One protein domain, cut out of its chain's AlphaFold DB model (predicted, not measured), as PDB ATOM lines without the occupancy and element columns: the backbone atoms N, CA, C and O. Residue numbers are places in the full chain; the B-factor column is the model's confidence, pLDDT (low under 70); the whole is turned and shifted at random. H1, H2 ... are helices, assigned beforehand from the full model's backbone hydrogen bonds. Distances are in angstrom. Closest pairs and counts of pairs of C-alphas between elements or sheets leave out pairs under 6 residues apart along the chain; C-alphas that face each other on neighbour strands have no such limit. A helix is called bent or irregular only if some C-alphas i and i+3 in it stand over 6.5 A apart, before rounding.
ATOM      1  N   GLU A  63      -1.193  -6.961 -69.847       93.31
ATOM      2  CA  GLU A  63      -1.343  -8.063 -70.812       93.31
ATOM      3  C   GLU A  63      -1.635  -9.399 -70.116       93.31
ATOM      4  O   GLU A  63      -2.452 -10.199 -70.574       93.31
ATOM      5  N   VAL A  64      -0.934  -9.643 -69.006       95.56
ATOM      6  CA  VAL A  64      -0.954 -10.904 -68.274       95.56
ATOM      7  C   VAL A  64      -2.270 -11.037 -67.524       95.56
ATOM      8  O   VAL A  64      -2.946 -12.059 -67.646       95.56
ATOM      9  N   THR A  65      -2.648 -10.003 -66.770       96.38
ATOM     10  CA  THR A  65      -3.892 -10.010 -65.998       96.38
ATOM     11  C   THR A  65      -5.114 -10.052 -66.907       96.38
ATOM     12  O   THR A  65      -6.015 -10.852 -66.661       96.38
ATOM     13  N   TYR A  66      -5.130  -9.268 -67.988       97.44
ATOM     14  CA  TYR A  66      -6.230  -9.274 -68.950       97.44
ATOM     15  C   TYR A  66      -6.386 -10.623 -69.653       97.44
ATOM     16  O   TYR A  66      -7.505 -11.118 -69.748       97.44
ATOM     17  N   THR A  67      -5.285 -11.268 -70.052       97.19
ATOM     18  CA  THR A  67      -5.331 -12.619 -70.639       97.19
ATOM     19  C   THR A  67      -5.996 -13.616 -69.686       97.19
ATOM     20  O   THR A  67      -6.877 -14.374 -70.091       97.19
ATOM     21  N   LEU A  68      -5.615 -13.601 -68.402       97.25
ATOM     22  CA  LEU A  68      -6.224 -14.477 -67.395       97.25
ATOM     23  C   LEU A  68      -7.698 -14.132 -67.149       97.25
ATOM     24  O   LEU A  68      -8.513 -15.038 -66.998       97.25
ATOM     25  N   LYS A  69      -8.047 -12.840 -67.128       96.81
ATOM     26  CA  LYS A  69      -9.423 -12.356 -66.949       96.81
ATOM     27  C   LYS A  69     -10.326 -12.745 -68.125       96.81
ATOM     28  O   LYS A  69     -11.466 -13.123 -67.896       96.81
ATOM     29  N   ALA A  70      -9.829 -12.702 -69.359       97.00
ATOM     30  CA  ALA A  70     -10.593 -13.097 -70.541       97.00
ATOM     31  C   ALA A  70     -10.921 -14.599 -70.512       97.00
ATOM     32  O   ALA A  70     -12.080 -14.996 -70.615       97.00
ATOM     33  N   HIS A  71      -9.912 -15.435 -70.262       96.25
ATOM     34  CA  HIS A  71     -10.073 -16.892 -70.231       96.25
ATOM     35  C   HIS A  71     -10.765 -17.406 -68.957       96.25
ATOM     36  O   HIS A  71     -11.249 -18.538 -68.936       96.25
ATOM     37  N   TYR A  72     -10.855 -16.587 -67.904       96.81
ATOM     38  CA  TYR A  72     -11.670 -16.878 -66.726       96.81
ATOM     39  C   TYR A  72     -13.138 -17.104 -67.089       96.81
ATOM     40  O   TYR A  72     -13.725 -18.059 -66.588       96.81
ATOM     41  N   PHE A  73     -13.707 -16.287 -67.982       96.00
ATOM     42  CA  PHE A  73     -15.110 -16.419 -68.385       96.00
ATOM     43  C   PHE A  73     -15.389 -17.718 -69.141       96.00
ATOM     44  O   PHE A  73     -16.437 -18.311 -68.943       96.00
ATOM     45  N   ILE A  74     -14.424 -18.207 -69.919       94.75
ATOM     46  CA  ILE A  74     -14.557 -19.471 -70.660       94.75
ATOM     47  C   ILE A  74     -14.397 -20.683 -69.728       94.75
ATOM     48  O   ILE A  74     -15.069 -21.701 -69.864       94.75
ATOM     49  N   LEU A  75     -13.493 -20.605 -68.746       95.19
ATOM     50  CA  LEU A  75     -13.226 -21.726 -67.836       95.19
ATOM     51  C   LEU A  75     -14.257 -21.859 -66.708       95.19
ATOM     52  O   LEU A  75     -14.456 -22.968 -66.183       95.19
ATOM     53  N   ASN A  76     -14.869 -20.744 -66.305       95.25
ATOM     54  CA  ASN A  76     -15.827 -20.683 -65.214       95.25
ATOM     55  C   ASN A  76     -17.258 -20.953 -65.723       95.25
ATOM     56  O   ASN A  76     -17.815 -20.125 -66.430       95.25
ATOM     57  N   PRO A  77     -17.903 -22.053 -65.298       91.50
ATOM     58  CA  PRO A  77     -19.241 -22.408 -65.773       91.50
ATOM     59  C   PRO A  77     -20.373 -21.563 -65.174       91.50
ATOM     60  O   PRO A  77     -21.526 -21.746 -65.542       91.50
ATOM     61  N   HIS A  78     -20.086 -20.709 -64.190       93.38
ATOM     62  CA  HIS A  78     -21.104 -19.943 -63.463       93.38
ATOM     63  C   HIS A  78     -21.305 -18.525 -64.008       93.38
ATOM     64  O   HIS A  78     -22.055 -17.748 -63.422       93.38
ATOM     65  N   VAL A  79     -20.594 -18.159 -65.072       94.88
ATOM     66  CA  VAL A  79     -20.612 -16.819 -65.661       94.88
ATOM     67  C   VAL A  79     -20.818 -16.929 -67.164       94.88
ATOM     68  O   VAL A  79     -20.387 -17.900 -67.774       94.88
ATOM     69  N   ALA A  80     -21.470 -15.924 -67.744       94.62
ATOM     70  CA  ALA A  80     -21.665 -15.839 -69.185       94.62
ATOM     71  C   ALA A  80     -20.306 -15.703 -69.892       94.62
ATOM     72  O   ALA A  80     -19.475 -14.877 -69.481       94.62
ATOM     73  N   VAL A  81     -20.083 -16.527 -70.917       94.25
ATOM     74  CA  VAL A  81     -18.800 -16.634 -71.621       94.25
ATOM     75  C   VAL A  81     -18.542 -15.388 -72.466       94.25
ATOM     76  O   VAL A  81     -17.409 -14.919 -72.545       94.25
ATOM     77  N   GLU A  82     -19.597 -14.771 -72.992       94.56
ATOM     78  CA  GLU A  82     -19.614 -13.563 -73.825       94.56
ATOM     79  C   GLU A  82     -18.929 -12.367 -73.154       94.56
ATOM     80  O   GLU A  82     -18.404 -11.473 -73.820       94.56
ATOM     81  N   ASN A  83     -18.840 -12.375 -71.820       96.25
ATOM     82  CA  ASN A  83     -18.085 -11.380 -71.065       96.25
ATOM     83  C   ASN A  83     -16.590 -11.345 -71.433       96.25
ATOM     84  O   ASN A  83     -15.927 -10.342 -71.167       96.25
ATOM     85  N   CYS A  84     -16.039 -12.387 -72.064       96.12
ATOM     86  CA  CYS A  84     -14.672 -12.347 -72.581       96.12
ATOM     87  C   CYS A  84     -14.478 -11.256 -73.655       96.12
ATOM     88  O   CYS A  84     -13.425 -10.615 -73.667       96.12
ATOM     89  N   PHE A  85     -15.497 -10.945 -74.468       97.00
ATOM     90  CA  PHE A  85     -15.442  -9.839 -75.432       97.00
ATOM     91  C   PHE A  85     -15.384  -8.475 -74.745       97.00
ATOM     92  O   PHE A  85     -14.665  -7.585 -75.197       97.00
ATOM     93  N   LEU A  86     -16.057  -8.317 -73.601       97.06
ATOM     94  CA  LEU A  86     -15.939  -7.095 -72.800       97.06
ATOM     95  C   LEU A  86     -14.496  -6.891 -72.327       97.06
ATOM     96  O   LEU A  86     -13.992  -5.770 -72.351       97.06
ATOM     97  N   VAL A  87     -13.805  -7.974 -71.955       97.38
ATOM     98  CA  VAL A  87     -12.383  -7.915 -71.590       97.38
ATOM     99  C   VAL A  87     -11.515  -7.529 -72.788       97.38
ATOM    100  O   VAL A  87     -10.608  -6.718 -72.626       97.38
ATOM    101  N   LEU A  88     -11.793  -8.043 -73.990       96.56
ATOM    102  CA  LEU A  88     -11.068  -7.644 -75.204       96.56
ATOM    103  C   LEU A  88     -11.219  -6.145 -75.500       96.56
ATOM    104  O   LEU A  88     -10.236  -5.474 -75.817       96.56
ATOM    105  N   GLU A  89     -12.419  -5.594 -75.334       96.56
ATOM    106  CA  GLU A  89     -12.653  -4.158 -75.502       96.56
ATOM    107  C   GLU A  89     -11.959  -3.323 -74.414       96.56
ATOM    108  O   GLU A  89     -11.398  -2.262 -74.700       96.56
ATOM    109  N   GLU A  90     -11.915  -3.811 -73.171       96.31
ATOM    110  CA  GLU A  90     -11.093  -3.204 -72.118       96.31
ATOM    111  C   GLU A  90      -9.598  -3.224 -72.478       96.31
ATOM    112  O   GLU A  90      -8.916  -2.220 -72.275       96.31
ATOM    113  N   MET A  91      -9.084  -4.315 -73.060       95.62
ATOM    114  CA  MET A  91      -7.683  -4.411 -73.492       95.62
ATOM    115  C   MET A  91      -7.342  -3.385 -74.575       95.62
ATOM    116  O   MET A  91      -6.281  -2.760 -74.508       95.62
ATOM    117  N   LYS A  92      -8.238  -3.189 -75.553       93.56
ATOM    118  CA  LYS A  92      -8.083  -2.174 -76.609       93.56
ATOM    119  C   LYS A  92      -8.039  -0.767 -76.004       93.56
ATOM    120  O   LYS A  92      -7.138   0.006 -76.317       93.56
ATOM    121  N   LYS A  93      -8.945  -0.462 -75.068       93.31
ATOM    122  CA  LYS A  93      -8.982   0.830 -74.353       93.31
ATOM    123  C   LYS A  93      -7.756   1.064 -73.468       93.31
ATOM    124  O   LYS A  93      -7.312   2.198 -73.336       93.31
ATOM    125  N   ALA A  94      -7.204   0.007 -72.874       91.88
ATOM    126  CA  ALA A  94      -6.020   0.071 -72.022       91.88
ATOM    127  C   ALA A  94      -4.687   0.078 -72.801       91.88
ATOM    128  O   ALA A  94      -3.628  -0.009 -72.179       91.88
ATOM    129  N   LEU A  95      -4.719   0.167 -74.141       91.69
ATOM    130  CA  LEU A  95      -3.530   0.178 -75.010       91.69
ATOM    131  C   LEU A  95      -2.598  -1.024 -74.755       91.69
ATOM    132  O   LEU A  95      -1.361  -0.935 -74.766       91.69
ATOM    133  N   ILE A  96      -3.208  -2.184 -74.502       93.12
ATOM    134  CA  ILE A  96      -2.499  -3.458 -74.386       93.12
ATOM    135  C   ILE A  96      -1.874  -3.808 -75.737       93.12
ATOM    136  O   ILE A  96      -2.421  -3.497 -76.789       93.12
ATOM    137  N   HIS A  97      -0.713  -4.464 -75.724       91.62
ATOM    138  CA  HIS A  97       0.022  -4.761 -76.950       91.62
ATOM    139  C   HIS A  97      -0.860  -5.492 -77.991       91.62
ATOM    140  O   HIS A  97      -1.357  -6.585 -77.685       91.62
ATOM    141  N   PRO A  98      -0.997  -4.981 -79.236       91.94
ATOM    142  CA  PRO A  98      -1.916  -5.531 -80.238       91.94
ATOM    143  C   PRO A  98      -1.755  -7.028 -80.511       91.94
ATOM    144  O   PRO A  98      -2.739  -7.733 -80.695       91.94
ATOM    145  N   SER A  99      -0.527  -7.560 -80.485       91.00
ATOM    146  CA  SER A  99      -0.312  -9.008 -80.649       91.00
ATOM    147  C   SER A  99      -0.962  -9.859 -79.555       91.00
ATOM    148  O   SER A  99      -1.431 -10.949 -79.860       91.00
ATOM    149  N   VAL A 100      -1.019  -9.378 -78.307       93.50
ATOM    150  CA  VAL A 100      -1.702 -10.098 -77.217       93.50
ATOM    151  C   VAL A 100      -3.210 -10.037 -77.420       93.50
ATOM    152  O   VAL A 100      -3.877 -11.054 -77.246       93.50
ATOM    153  N   ILE A 101      -3.734  -8.877 -77.833       94.56
ATOM    154  CA  ILE A 101      -5.156  -8.709 -78.160       94.56
ATOM    155  C   ILE A 101      -5.545  -9.696 -79.260       94.56
ATOM    156  O   ILE A 101      -6.423 -10.518 -79.032       94.56
ATOM    157  N   ARG A 102      -4.812  -9.706 -80.383       94.12
ATOM    158  CA  ARG A 102      -5.038 -10.641 -81.492       94.12
ATOM    159  C   ARG A 102      -5.006 -12.096 -81.035       94.12
ATOM    160  O   ARG A 102      -5.911 -12.845 -81.361       94.12
ATOM    161  N   MET A 103      -3.992 -12.506 -80.267       93.69
ATOM    162  CA  MET A 103      -3.900 -13.888 -79.771       93.69
ATOM    163  C   MET A 103      -5.117 -14.293 -78.928       93.69
ATOM    164  O   MET A 103      -5.628 -15.395 -79.104       93.69
ATOM    165  N   ASN A 104      -5.572 -13.420 -78.020       96.31
ATOM    166  CA  ASN A 104      -6.762 -13.687 -77.208       96.31
ATOM    167  C   ASN A 104      -8.024 -13.717 -78.084       96.31
ATOM    168  O   ASN A 104      -8.801 -14.657 -77.984       96.31
ATOM    169  N   GLU A 105      -8.202 -12.722 -78.955       95.75
ATOM    170  CA  GLU A 105      -9.355 -12.585 -79.853       95.75
ATOM    171  C   GLU A 105      -9.496 -13.790 -80.790       95.75
ATOM    172  O   GLU A 105     -10.581 -14.356 -80.877       95.75
ATOM    173  N   PHE A 106      -8.405 -14.259 -81.403       95.12
ATOM    174  CA  PHE A 106      -8.427 -15.450 -82.255       95.12
ATOM    175  C   PHE A 106      -8.893 -16.696 -81.504       95.12
ATOM    176  O   PHE A 106      -9.772 -17.395 -81.993       95.12
ATOM    177  N   LEU A 107      -8.342 -16.970 -80.316       95.12
ATOM    178  CA  LEU A 107      -8.784 -18.131 -79.546       95.12
ATOM    179  C   LEU A 107     -10.241 -18.006 -79.115       95.12
ATOM    180  O   LEU A 107     -10.986 -18.972 -79.235       95.12
ATOM    181  N   ILE A 108     -10.640 -16.837 -78.616       95.94
ATOM    182  CA  ILE A 108     -12.012 -16.582 -78.172       95.94
ATOM    183  C   ILE A 108     -12.993 -16.815 -79.324       95.94
ATOM    184  O   ILE A 108     -13.960 -17.547 -79.146       95.94
ATOM    185  N   ASN A 109     -12.711 -16.279 -80.511       95.56
ATOM    186  CA  ASN A 109     -13.548 -16.504 -81.688       95.56
ATOM    187  C   ASN A 109     -13.621 -17.992 -82.046       95.56
ATOM    188  O   ASN A 109     -14.715 -18.517 -82.213       95.56
ATOM    189  N   SER A 110     -12.484 -18.699 -82.055       94.31
ATOM    190  CA  SER A 110     -12.473 -20.147 -82.289       94.31
ATOM    191  C   SER A 110     -13.263 -20.934 -81.239       94.31
ATOM    192  O   SER A 110     -13.820 -21.976 -81.561       94.31
ATOM    193  N   TYR A 111     -13.334 -20.469 -79.988       94.88
ATOM    194  CA  TYR A 111     -14.189 -21.096 -78.978       94.88
ATOM    195  C   TYR A 111     -15.670 -20.972 -79.346       94.88
ATOM    196  O   TYR A 111     -16.367 -21.982 -79.329       94.88
ATOM    197  N   PHE A 112     -16.130 -19.778 -79.725       94.94
ATOM    198  CA  PHE A 112     -17.525 -19.553 -80.117       94.94
ATOM    199  C   PHE A 112     -17.900 -20.269 -81.421       94.94
ATOM    200  O   PHE A 112     -18.983 -20.836 -81.512       94.94
ATOM    201  N   GLU A 113     -16.996 -20.320 -82.402       94.50
ATOM    202  CA  GLU A 113     -17.190 -21.119 -83.622       94.50
ATOM    203  C   GLU A 113     -17.375 -22.609 -83.288       94.50
ATOM    204  O   GLU A 113     -18.228 -23.291 -83.854       94.50
ATOM    205  N   LEU A 114     -16.591 -23.131 -82.340       93.50
ATOM    206  CA  LEU A 114     -16.721 -24.511 -81.881       93.50
ATOM    207  C   LEU A 114     -17.986 -24.736 -81.047       93.50
ATOM    208  O   LEU A 114     -18.576 -25.810 -81.145       93.50
ATOM    209  N   GLU A 115     -18.408 -23.757 -80.250       91.75
ATOM    210  CA  GLU A 115     -19.668 -23.790 -79.502       91.75
ATOM    211  C   GLU A 115     -20.872 -23.853 -80.455       91.75
ATOM    212  O   GLU A 115     -21.752 -24.694 -80.273       91.75
ATOM    213  N   GLU A 116     -20.864 -23.066 -81.537       92.81
ATOM    214  CA  GLU A 116     -21.892 -23.107 -82.587       92.81
ATOM    215  C   GLU A 116     -21.976 -24.493 -83.253       92.81
ATOM    216  O   GLU A 116     -23.063 -25.003 -83.527       92.81
ATOM    217  N   LEU A 117     -20.830 -25.157 -83.430       94.19
ATOM    218  CA  LEU A 117     -20.732 -26.529 -83.937       94.19
ATOM    219  C   LEU A 117     -20.963 -27.607 -82.861       94.19
ATOM    220  O   LEU A 117     -20.835 -28.797 -83.154       94.19
ATOM    221  N   SER A 118     -21.279 -27.226 -81.616       91.06
ATOM    222  CA  SER A 118     -21.403 -28.132 -80.460       91.06
ATOM    223  C   SER A 118     -20.159 -29.011 -80.220       91.06
ATOM    224  O   SER A 118     -20.249 -30.131 -79.715       91.06
ATOM    225  N   CYS A 119     -18.981 -28.506 -80.590       91.06
ATOM    226  CA  CYS A 119     -17.677 -29.170 -80.529       91.06
ATOM    227  C   CYS A 119     -16.744 -28.496 -79.509       91.06
ATOM    228  O   CYS A 119     -15.577 -28.226 -79.799       91.06
ATOM    229  N   GLU A 120     -17.251 -28.203 -78.310       86.12
ATOM    230  CA  GLU A 120     -16.494 -27.465 -77.298       86.12
ATOM    231  C   GLU A 120     -15.190 -28.178 -76.886       86.12
ATOM    232  O   GLU A 120     -15.179 -29.385 -76.602       86.12
ATOM    233  N   PRO A 121     -14.066 -27.444 -76.779       87.69
ATOM    234  CA  PRO A 121     -12.810 -28.035 -76.356       87.69
ATOM    235  C   PRO A 121     -12.868 -28.457 -74.877       87.69
ATOM    236  O   PRO A 121     -13.353 -27.708 -74.021       87.69
ATOM    237  N   PRO A 122     -12.273 -29.607 -74.506       91.31
ATOM    238  CA  PRO A 122     -12.148 -29.991 -73.107       91.31
ATOM    239  C   PRO A 122     -11.429 -28.913 -72.291       91.31
ATOM    240  O   PRO A 122     -10.400 -28.373 -72.701       91.31
ATOM    241  N   ARG A 123     -11.903 -28.658 -71.066       89.81
ATOM    242  CA  ARG A 123     -11.370 -27.578 -70.212       89.81
ATOM    243  C   ARG A 123      -9.863 -27.664 -69.961       89.81
ATOM    244  O   ARG A 123      -9.205 -26.639 -69.841       89.81
ATOM    245  N   LEU A 124      -9.304 -28.875 -69.889       92.56
ATOM    246  CA  LEU A 124      -7.859 -29.084 -69.733       92.56
ATOM    247  C   LEU A 124      -7.071 -28.595 -70.956       92.56
ATOM    248  O   LEU A 124      -6.015 -27.982 -70.809       92.56
ATOM    249  N   LEU A 125      -7.598 -28.826 -72.159       93.62
ATOM    250  CA  LEU A 125      -6.996 -28.330 -73.391       93.62
ATOM    251  C   LEU A 125      -7.078 -26.800 -73.443       93.62
ATOM    252  O   LEU A 125      -6.085 -26.138 -73.740       93.62
ATOM    253  N   TRP A 126      -8.216 -26.236 -73.036       94.75
ATOM    254  CA  TRP A 126      -8.380 -24.786 -72.934       94.75
ATOM    255  C   TRP A 126      -7.406 -24.138 -71.940       94.75
ATOM    256  O   TRP A 126      -6.825 -23.084 -72.213       94.75
ATOM    257  N   GLN A 127      -7.143 -24.796 -70.805       95.00
ATOM    258  CA  GLN A 127      -6.108 -24.359 -69.866       95.00
ATOM    259  C   GLN A 127      -4.718 -24.340 -70.515       95.00
ATOM    260  O   GLN A 127      -3.954 -23.413 -70.261       95.00
ATOM    261  N   ASN A 128      -4.382 -25.300 -71.381       95.44
ATOM    262  CA  ASN A 128      -3.097 -25.299 -72.088       95.44
ATOM    263  C   ASN A 128      -2.974 -24.121 -73.061       95.44
ATOM    264  O   ASN A 128      -1.940 -23.448 -73.071       95.44
ATOM    265  N   PHE A 129      -4.032 -23.820 -73.819       94.62
ATOM    266  CA  PHE A 129      -4.061 -22.639 -74.681       94.62
ATOM    267  C   PHE A 129      -3.928 -21.343 -73.875       94.62
ATOM    268  O   PHE A 129      -3.070 -20.509 -74.170       94.62
ATOM    269  N   THR A 130      -4.679 -21.235 -72.777       95.44
ATOM    270  CA  THR A 130      -4.588 -20.100 -71.849       95.44
ATOM    271  C   THR A 130      -3.167 -19.952 -71.302       95.44
ATOM    272  O   THR A 130      -2.628 -18.848 -71.253       95.44
ATOM    273  N   LYS A 131      -2.517 -21.061 -70.918       95.56
ATOM    274  CA  LYS A 131      -1.139 -21.074 -70.403       95.56
ATOM    275  C   LYS A 131      -0.153 -20.529 -71.427       95.56
ATOM    276  O   LYS A 131       0.746 -19.775 -71.062       95.56
ATOM    277  N   MET A 132      -0.314 -20.917 -72.689       95.69
ATOM    278  CA  MET A 132       0.550 -20.492 -73.784       95.69
ATOM    279  C   MET A 132       0.447 -18.976 -74.007       95.69
ATOM    280  O   MET A 132       1.474 -18.299 -73.971       95.69
ATOM    281  N   ILE A 133      -0.766 -18.415 -74.082       94.88
ATOM    282  CA  ILE A 133      -0.951 -16.955 -74.200       94.88
ATOM    283  C   ILE A 133      -0.490 -16.218 -72.937       94.88
ATOM    284  O   ILE A 133       0.114 -15.146 -72.999       94.88
ATOM    285  N   TRP A 134      -0.730 -16.786 -71.759       95.00
ATOM    286  CA  TRP A 134      -0.262 -16.206 -70.505       95.00
ATOM    287  C   TRP A 134       1.273 -16.097 -70.468       95.00
ATOM    288  O   TRP A 134       1.827 -15.061 -70.089       95.00
ATOM    289  N   GLN A 135       1.981 -17.132 -70.928       94.19
ATOM    290  CA  GLN A 135       3.441 -17.132 -71.033       94.19
ATOM    291  C   GLN A 135       3.962 -16.138 -72.081       94.19
ATOM    292  O   GLN A 135       4.946 -15.439 -71.814       94.19
ATOM    293  N   THR A 136       3.317 -16.030 -73.248       93.12
ATOM    294  CA  THR A 136       3.699 -15.029 -74.258       93.12
ATOM    295  C   THR A 136       3.466 -13.611 -73.740       93.12
ATOM    296  O   THR A 136       4.344 -12.762 -73.887       93.12
ATOM    297  N   SER A 137       2.362 -13.378 -73.028       93.94
ATOM    298  CA  SER A 137       2.040 -12.099 -72.383       93.94
ATOM    299  C   SER A 137       3.084 -11.699 -71.337       93.94
ATOM    300  O   SER A 137       3.540 -10.556 -71.324       93.94
ATOM    301  N   LEU A 138       3.551 -12.643 -70.510       92.94
ATOM    302  CA  LEU A 138       4.645 -12.407 -69.556       92.94
ATOM    303  C   LEU A 138       5.940 -11.982 -70.260       92.94
ATOM    304  O   LEU A 138       6.632 -11.058 -69.814       92.94
ATOM    305  N   LYS A 139       6.284 -12.660 -71.361       92.00
ATOM    306  CA  LYS A 139       7.484 -12.361 -72.150       92.00
ATOM    307  C   LYS A 139       7.379 -10.990 -72.820       92.00
ATOM    308  O   LYS A 139       8.339 -10.222 -72.746       92.00
ATOM    309  N   LEU A 140       6.224 -10.666 -73.401       90.56
ATOM    310  CA  LEU A 140       5.965  -9.376 -74.036       90.56
ATOM    311  C   LEU A 140       5.997  -8.231 -73.026       90.56
ATOM    312  O   LEU A 140       6.723  -7.268 -73.246       90.56
ATOM    313  N   ASN A 141       5.336  -8.357 -71.876       89.81
ATOM    314  CA  ASN A 141       5.383  -7.339 -70.823       89.81
ATOM    315  C   ASN A 141       6.829  -7.085 -70.350       89.81
ATOM    316  O   ASN A 141       7.283  -5.943 -70.235       89.81
ATOM    317  N   ARG A 142       7.619  -8.158 -70.178       88.94
ATOM    318  CA  ARG A 142       9.053  -8.033 -69.889       88.94
ATOM    319  C   ARG A 142       9.777  -7.267 -70.998       88.94
ATOM    320  O   ARG A 142      10.578  -6.392 -70.671       88.94
ATOM    321  N   GLN A 143       9.538  -7.586 -72.267       89.19
ATOM    322  CA  GLN A 143      10.172  -6.915 -73.405       89.19
ATOM    323  C   GLN A 143       9.782  -5.435 -73.499       89.19
ATOM    324  O   GLN A 143      10.689  -4.607 -73.576       89.19
ATOM    325  N   ARG A 144       8.490  -5.095 -73.395       88.62
ATOM    326  CA  ARG A 144       7.988  -3.709 -73.366       88.62
ATOM    327  C   ARG A 144       8.686  -2.900 -72.283       88.62
ATOM    328  O   ARG A 144       9.270  -1.861 -72.563       88.62
ATOM    329  N   ARG A 145       8.771  -3.446 -71.064       88.25
ATOM    330  CA  ARG A 145       9.497  -2.802 -69.962       88.25
ATOM    331  C   ARG A 145      10.975  -2.565 -70.282       88.25
ATOM    332  O   ARG A 145      11.492  -1.498 -69.978       88.25
ATOM    333  N   HIS A 146      11.676  -3.545 -70.858       88.12
ATOM    334  CA  HIS A 146      13.093  -3.365 -71.208       88.12
ATOM    335  C   HIS A 146      13.273  -2.339 -72.329       88.12
ATOM    336  O   HIS A 146      14.225  -1.565 -72.278       88.12
ATOM    337  N   ARG A 147      12.378  -2.320 -73.323       87.44
ATOM    338  CA  ARG A 147      12.382  -1.324 -74.400       87.44
ATOM    339  C   ARG A 147      12.159   0.078 -73.839       87.44
ATOM    340  O   ARG A 147      12.961   0.955 -74.133       87.44
ATOM    341  N   LEU A 148      11.173   0.244 -72.960       86.12
ATOM    342  CA  LEU A 148      10.901   1.512 -72.287       86.12
ATOM    343  C   LEU A 148      12.107   1.979 -71.464       86.12
ATOM    344  O   LEU A 148      12.550   3.108 -71.611       86.12
ATOM    345  N   ILE A 149      12.707   1.099 -70.655       86.38
ATOM    346  CA  ILE A 149      13.917   1.440 -69.887       86.38
ATOM    347  C   ILE A 149      15.049   1.891 -70.819       86.38
ATOM    348  O   ILE A 149      15.705   2.886 -70.535       86.38
ATOM    349  N   LYS A 150      15.271   1.198 -71.943       87.62
ATOM    350  CA  LYS A 150      16.289   1.593 -72.929       87.62
ATOM    351  C   LYS A 150      15.991   2.959 -73.549       87.62
ATOM    352  O   LYS A 150      16.901   3.766 -73.656       87.62
ATOM    353  N   GLN A 151      14.741   3.223 -73.927       83.56
ATOM    354  CA  GLN A 151      14.325   4.514 -74.484       83.56
ATOM    355  C   GLN A 151      14.516   5.653 -73.477       83.56
ATOM    356  O   GLN A 151      14.998   6.717 -73.847       83.56
ATOM    357  N   LEU A 152      14.191   5.419 -72.203       83.25
ATOM    358  CA  LEU A 152      14.381   6.407 -71.141       83.25
ATOM    359  C   LEU A 152      15.864   6.680 -70.865       83.25
ATOM    360  O   LEU A 152      16.231   7.824 -70.654       83.25
ATOM    361  N   LEU A 153      16.723   5.660 -70.918       86.88
ATOM    362  CA  LEU A 153      18.172   5.833 -70.740       86.88
ATOM    363  C   LEU A 153      18.847   6.608 -71.883       86.88
ATOM    364  O   LEU A 153      19.942   7.122 -71.686       86.88
ATOM    365  N   LEU A 154      18.229   6.661 -73.067       88.06
ATOM    366  CA  LEU A 154      18.748   7.388 -74.230       88.06
ATOM    367  C   LEU A 154      18.337   8.871 -74.256       88.06
ATOM    368  O   LEU A 154      18.931   9.635 -75.011       88.06
ATOM    369  N   LYS A 155      17.319   9.274 -73.486       84.12
ATOM    370  CA  LYS A 155      16.836  10.664 -73.426       84.12
ATOM    371  C   LYS A 155      17.729  11.518 -72.521       84.12
ATOM    372  O   LYS A 155      18.333  11.006 -71.579       84.12
ATOM    373  N   ASP A 156      17.780  12.822 -72.795       85.12
ATOM    374  CA  ASP A 156      18.531  13.765 -71.967       85.12
ATOM    375  C   ASP A 156      17.952  13.829 -70.533       85.12
ATOM    376  O   ASP A 156      16.726  13.790 -70.363       85.12
ATOM    377  N   PRO A 157      18.792  13.935 -69.484       86.56
ATOM    378  CA  PRO A 157      18.321  14.009 -68.102       86.56
ATOM    379  C   PRO A 157      17.328  15.142 -67.821       86.56
ATOM    380  O   PRO A 157      16.451  14.973 -66.975       86.56
ATOM    381  N   ASN A 158      17.438  16.283 -68.508       83.19
ATOM    382  CA  ASN A 158      16.549  17.421 -68.290       83.19
ATOM    383  C   ASN A 158      15.153  17.177 -68.891       83.19
ATOM    384  O   ASN A 158      14.143  17.571 -68.307       83.19
ATOM    385  N   ASP A 159      15.087  16.446 -70.005       80.81
ATOM    386  CA  ASP A 159      13.828  16.039 -70.632       80.81
ATOM    387  C   ASP A 159      13.080  15.015 -69.772       80.81
ATOM    388  O   ASP A 159      11.859  15.083 -69.646       80.81
ATOM    389  N   LEU A 160      13.805  14.094 -69.123       78.62
ATOM    390  CA  LEU A 160      13.219  13.079 -68.239       78.62
ATOM    391  C   LEU A 160      12.488  13.685 -67.034       78.62
ATOM    392  O   LEU A 160      11.471  13.145 -66.598       78.62
ATOM    393  N   MET A 161      12.995  14.797 -66.495       79.19
ATOM    394  CA  MET A 161      12.400  15.466 -65.333       79.19
ATOM    395  C   MET A 161      11.107  16.215 -65.671       79.19
ATOM    396  O   MET A 161      10.286  16.440 -64.782       79.19
ATOM    397  N   ASN A 162      10.910  16.562 -66.945       84.38
ATOM    398  CA  ASN A 162       9.756  17.312 -67.432       84.38
ATOM    399  C   ASN A 162       8.655  16.423 -68.030       84.38
ATOM    400  O   ASN A 162       7.655  16.957 -68.509       84.38
ATOM    401  N   ILE A 163       8.809  15.090 -68.001       81.19
ATOM    402  CA  ILE A 163       7.812  14.158 -68.547       81.19
ATOM    403  C   ILE A 163       6.472  14.354 -67.831       81.19
ATOM    404  O   ILE A 163       6.331  14.084 -66.635       81.19
ATOM    405  N   SER A 164       5.472  14.790 -68.594       88.19
ATOM    406  CA  SER A 164       4.090  14.912 -68.149       88.19
ATOM    407  C   SER A 164       3.330  13.600 -68.340       88.19
ATOM    408  O   SER A 164       3.711  12.731 -69.125       88.19
ATOM    409  N   MET A 171       3.337   8.435 -75.856       85.00
ATOM    410  CA  MET A 171       4.286   7.331 -76.058       85.00
ATOM    411  C   MET A 171       3.587   5.963 -76.088       85.00
ATOM    412  O   MET A 171       3.957   5.093 -76.875       85.00
ATOM    413  N   ALA A 172       2.567   5.758 -75.248       84.81
ATOM    414  CA  ALA A 172       1.793   4.520 -75.238       84.81
ATOM    415  C   ALA A 172       0.941   4.353 -76.509       84.81
ATOM    416  O   ALA A 172       0.848   3.244 -77.037       84.81
ATOM    417  N   ILE A 173       0.340   5.439 -77.007       87.69
ATOM    418  CA  ILE A 173      -0.441   5.446 -78.253       87.69
ATOM    419  C   ILE A 173       0.466   5.188 -79.461       87.69
ATOM    420  O   ILE A 173       0.119   4.371 -80.309       87.69
ATOM    421  N   GLU A 174       1.628   5.839 -79.529       87.38
ATOM    422  CA  GLU A 174       2.634   5.615 -80.574       87.38
ATOM    423  C   GLU A 174       3.088   4.150 -80.594       87.38
ATOM    424  O   GLU A 174       2.978   3.490 -81.626       87.38
ATOM    425  N   GLU A 175       3.480   3.594 -79.437       86.19
ATOM    426  CA  GLU A 175       3.850   2.176 -79.338       86.19
ATOM    427  C   GLU A 175       2.700   1.265 -79.791       86.19
ATOM    428  O   GLU A 175       2.921   0.286 -80.505       86.19
ATOM    429  N   PHE A 176       1.467   1.549 -79.369       86.62
ATOM    430  CA  PHE A 176       0.308   0.757 -79.765       86.62
ATOM    431  C   PHE A 176       0.106   0.786 -81.285       86.62
ATOM    432  O   PHE A 176      -0.015  -0.275 -81.900       86.62
ATOM    433  N   ASN A 177       0.139   1.975 -81.891       87.75
ATOM    434  CA  ASN A 177      -0.062   2.175 -83.324       87.75
ATOM    435  C   ASN A 177       1.018   1.487 -84.167       87.75
ATOM    436  O   ASN A 177       0.684   0.778 -85.117       87.75
ATOM    437  N   ASP A 178       2.288   1.598 -83.774       85.88
ATOM    438  CA  ASP A 178       3.400   0.930 -84.460       85.88
ATOM    439  C   ASP A 178       3.214  -0.595 -84.498       85.88
ATOM    440  O   ASP A 178       3.537  -1.264 -85.482       85.88
ATOM    441  N   ASN A 179       2.645  -1.171 -83.436       83.25
ATOM    442  CA  ASN A 179       2.454  -2.616 -83.303       83.25
ATOM    443  C   ASN A 179       1.119  -3.134 -83.875       83.25
ATOM    444  O   ASN A 179       0.898  -4.355 -83.905       83.25
ATOM    445  N   LEU A 180       0.228  -2.258 -84.357       79.25
ATOM    446  CA  LEU A 180      -0.993  -2.677 -85.057       79.25
ATOM    447  C   LEU A 180      -0.656  -3.359 -86.391       79.25
ATOM    448  O   LEU A 180      -1.238  -4.399 -86.698       79.25
TER     449      LEU A 180
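This is residues 63 to 164 and 171 to 180 of the 225 residues of an uncharacterized protein of Theileria orientalis strain Shintoku (UniProt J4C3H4). Four helices, H1 to H4, make a loose up-and-down bundle, with H2 and H4 on opposite sides of the pair H1 and H3. H4 is by far the longest; it runs on past one end of the other three and makes much of the length, with little H5 folded back beyond its far end and H6 set at a slant by the first residues of H3. The printed part has 112 residues with six named helices, H1 to H6 in chain order, and no named strand: the class is all helix. The whole is loose, with a radius of gyration of the C-alphas of 17.2 A, and spans 60 by 23 by 22 A.

Find C-alpha 63 at (-1.343, -8.063, -70.812); from there H1, residues 63 to 75, runs 18.4 A. It is neither bent nor irregular, but only just: C-alphas 70 and 73 are 6.0 A apart. H2 is residues 83 to 93, 15.6 A, and H3 is residues 98 to 116, 26.7 A. Look next at C-alpha 123, (-11.370, -27.578, -70.212), where H4, residues 123 to 154, begins its 46.3 A. H5 is residues 157 to 161, and H6, residues 171 to 180, is 14.5 A long and ends at C-alpha 180, (-0.993, -2.677, -85.057).

Begin with the bundle, H1 to H4, up and down: each helix runs against the one before it. H1 and H2 form a helical hairpin and touch, closest at the C-alphas of Ala 70 and Cys 84, 4.6 A, at a shallow tilt of 15 degrees. H2 and H3 form the next hairpin, with the C-alphas of Leu 88 and Ile 101 closest at 6.7 A and a shallow tilt of 19 degrees. H3 and H4 form a third, at a shallow tilt of 14 degrees; H3 touches H4 with residues 100 to 104 alone, closest at the C-alphas of Val 100 and Ser 137, 6.4 A. H1 touches H4 too, opposite ways at 13 degrees, a shallow tilt, with the C-alphas of Val 64 and Ser 137 closest at 5.2 A. H2 and H4 are apart. Outward from the bundle, H6 touches H3 at residues 98 to 99 alone, closest at the C-alphas of Pro 98 and Leu 180, 5.7 A, at a steep tilt of 50 degrees. H5 is close to H4 but not clearly touching it: the closest C-alphas, of Leu 152 and Leu 160, are 7.4 A apart. In H2, H3, H4, H5 and H6 every O i to N i+4 pair is within hydrogen-bond range; in H1, 7 of 9 are.

The outline is a rod, and the two C-alphas farthest apart, of Ser 118 and Asn 158, are 60.5 A apart. Residues 113 to 118, of which 113 to 116 belong to H3, stand free, as do residues 153 to 159, of which 157 to 159 belong to H5. Residues 165 to 170 are not printed, and C-alphas 164 and 171 across this cut are 11.0 A apart. Of the links that are printed whole, H2 to H3 and H4 to H5 are tight, H1 to H2 and H3 to H4 are short, and none is long. The mean pLDDT of the printed part is 91.6, and no printed residue is under 70.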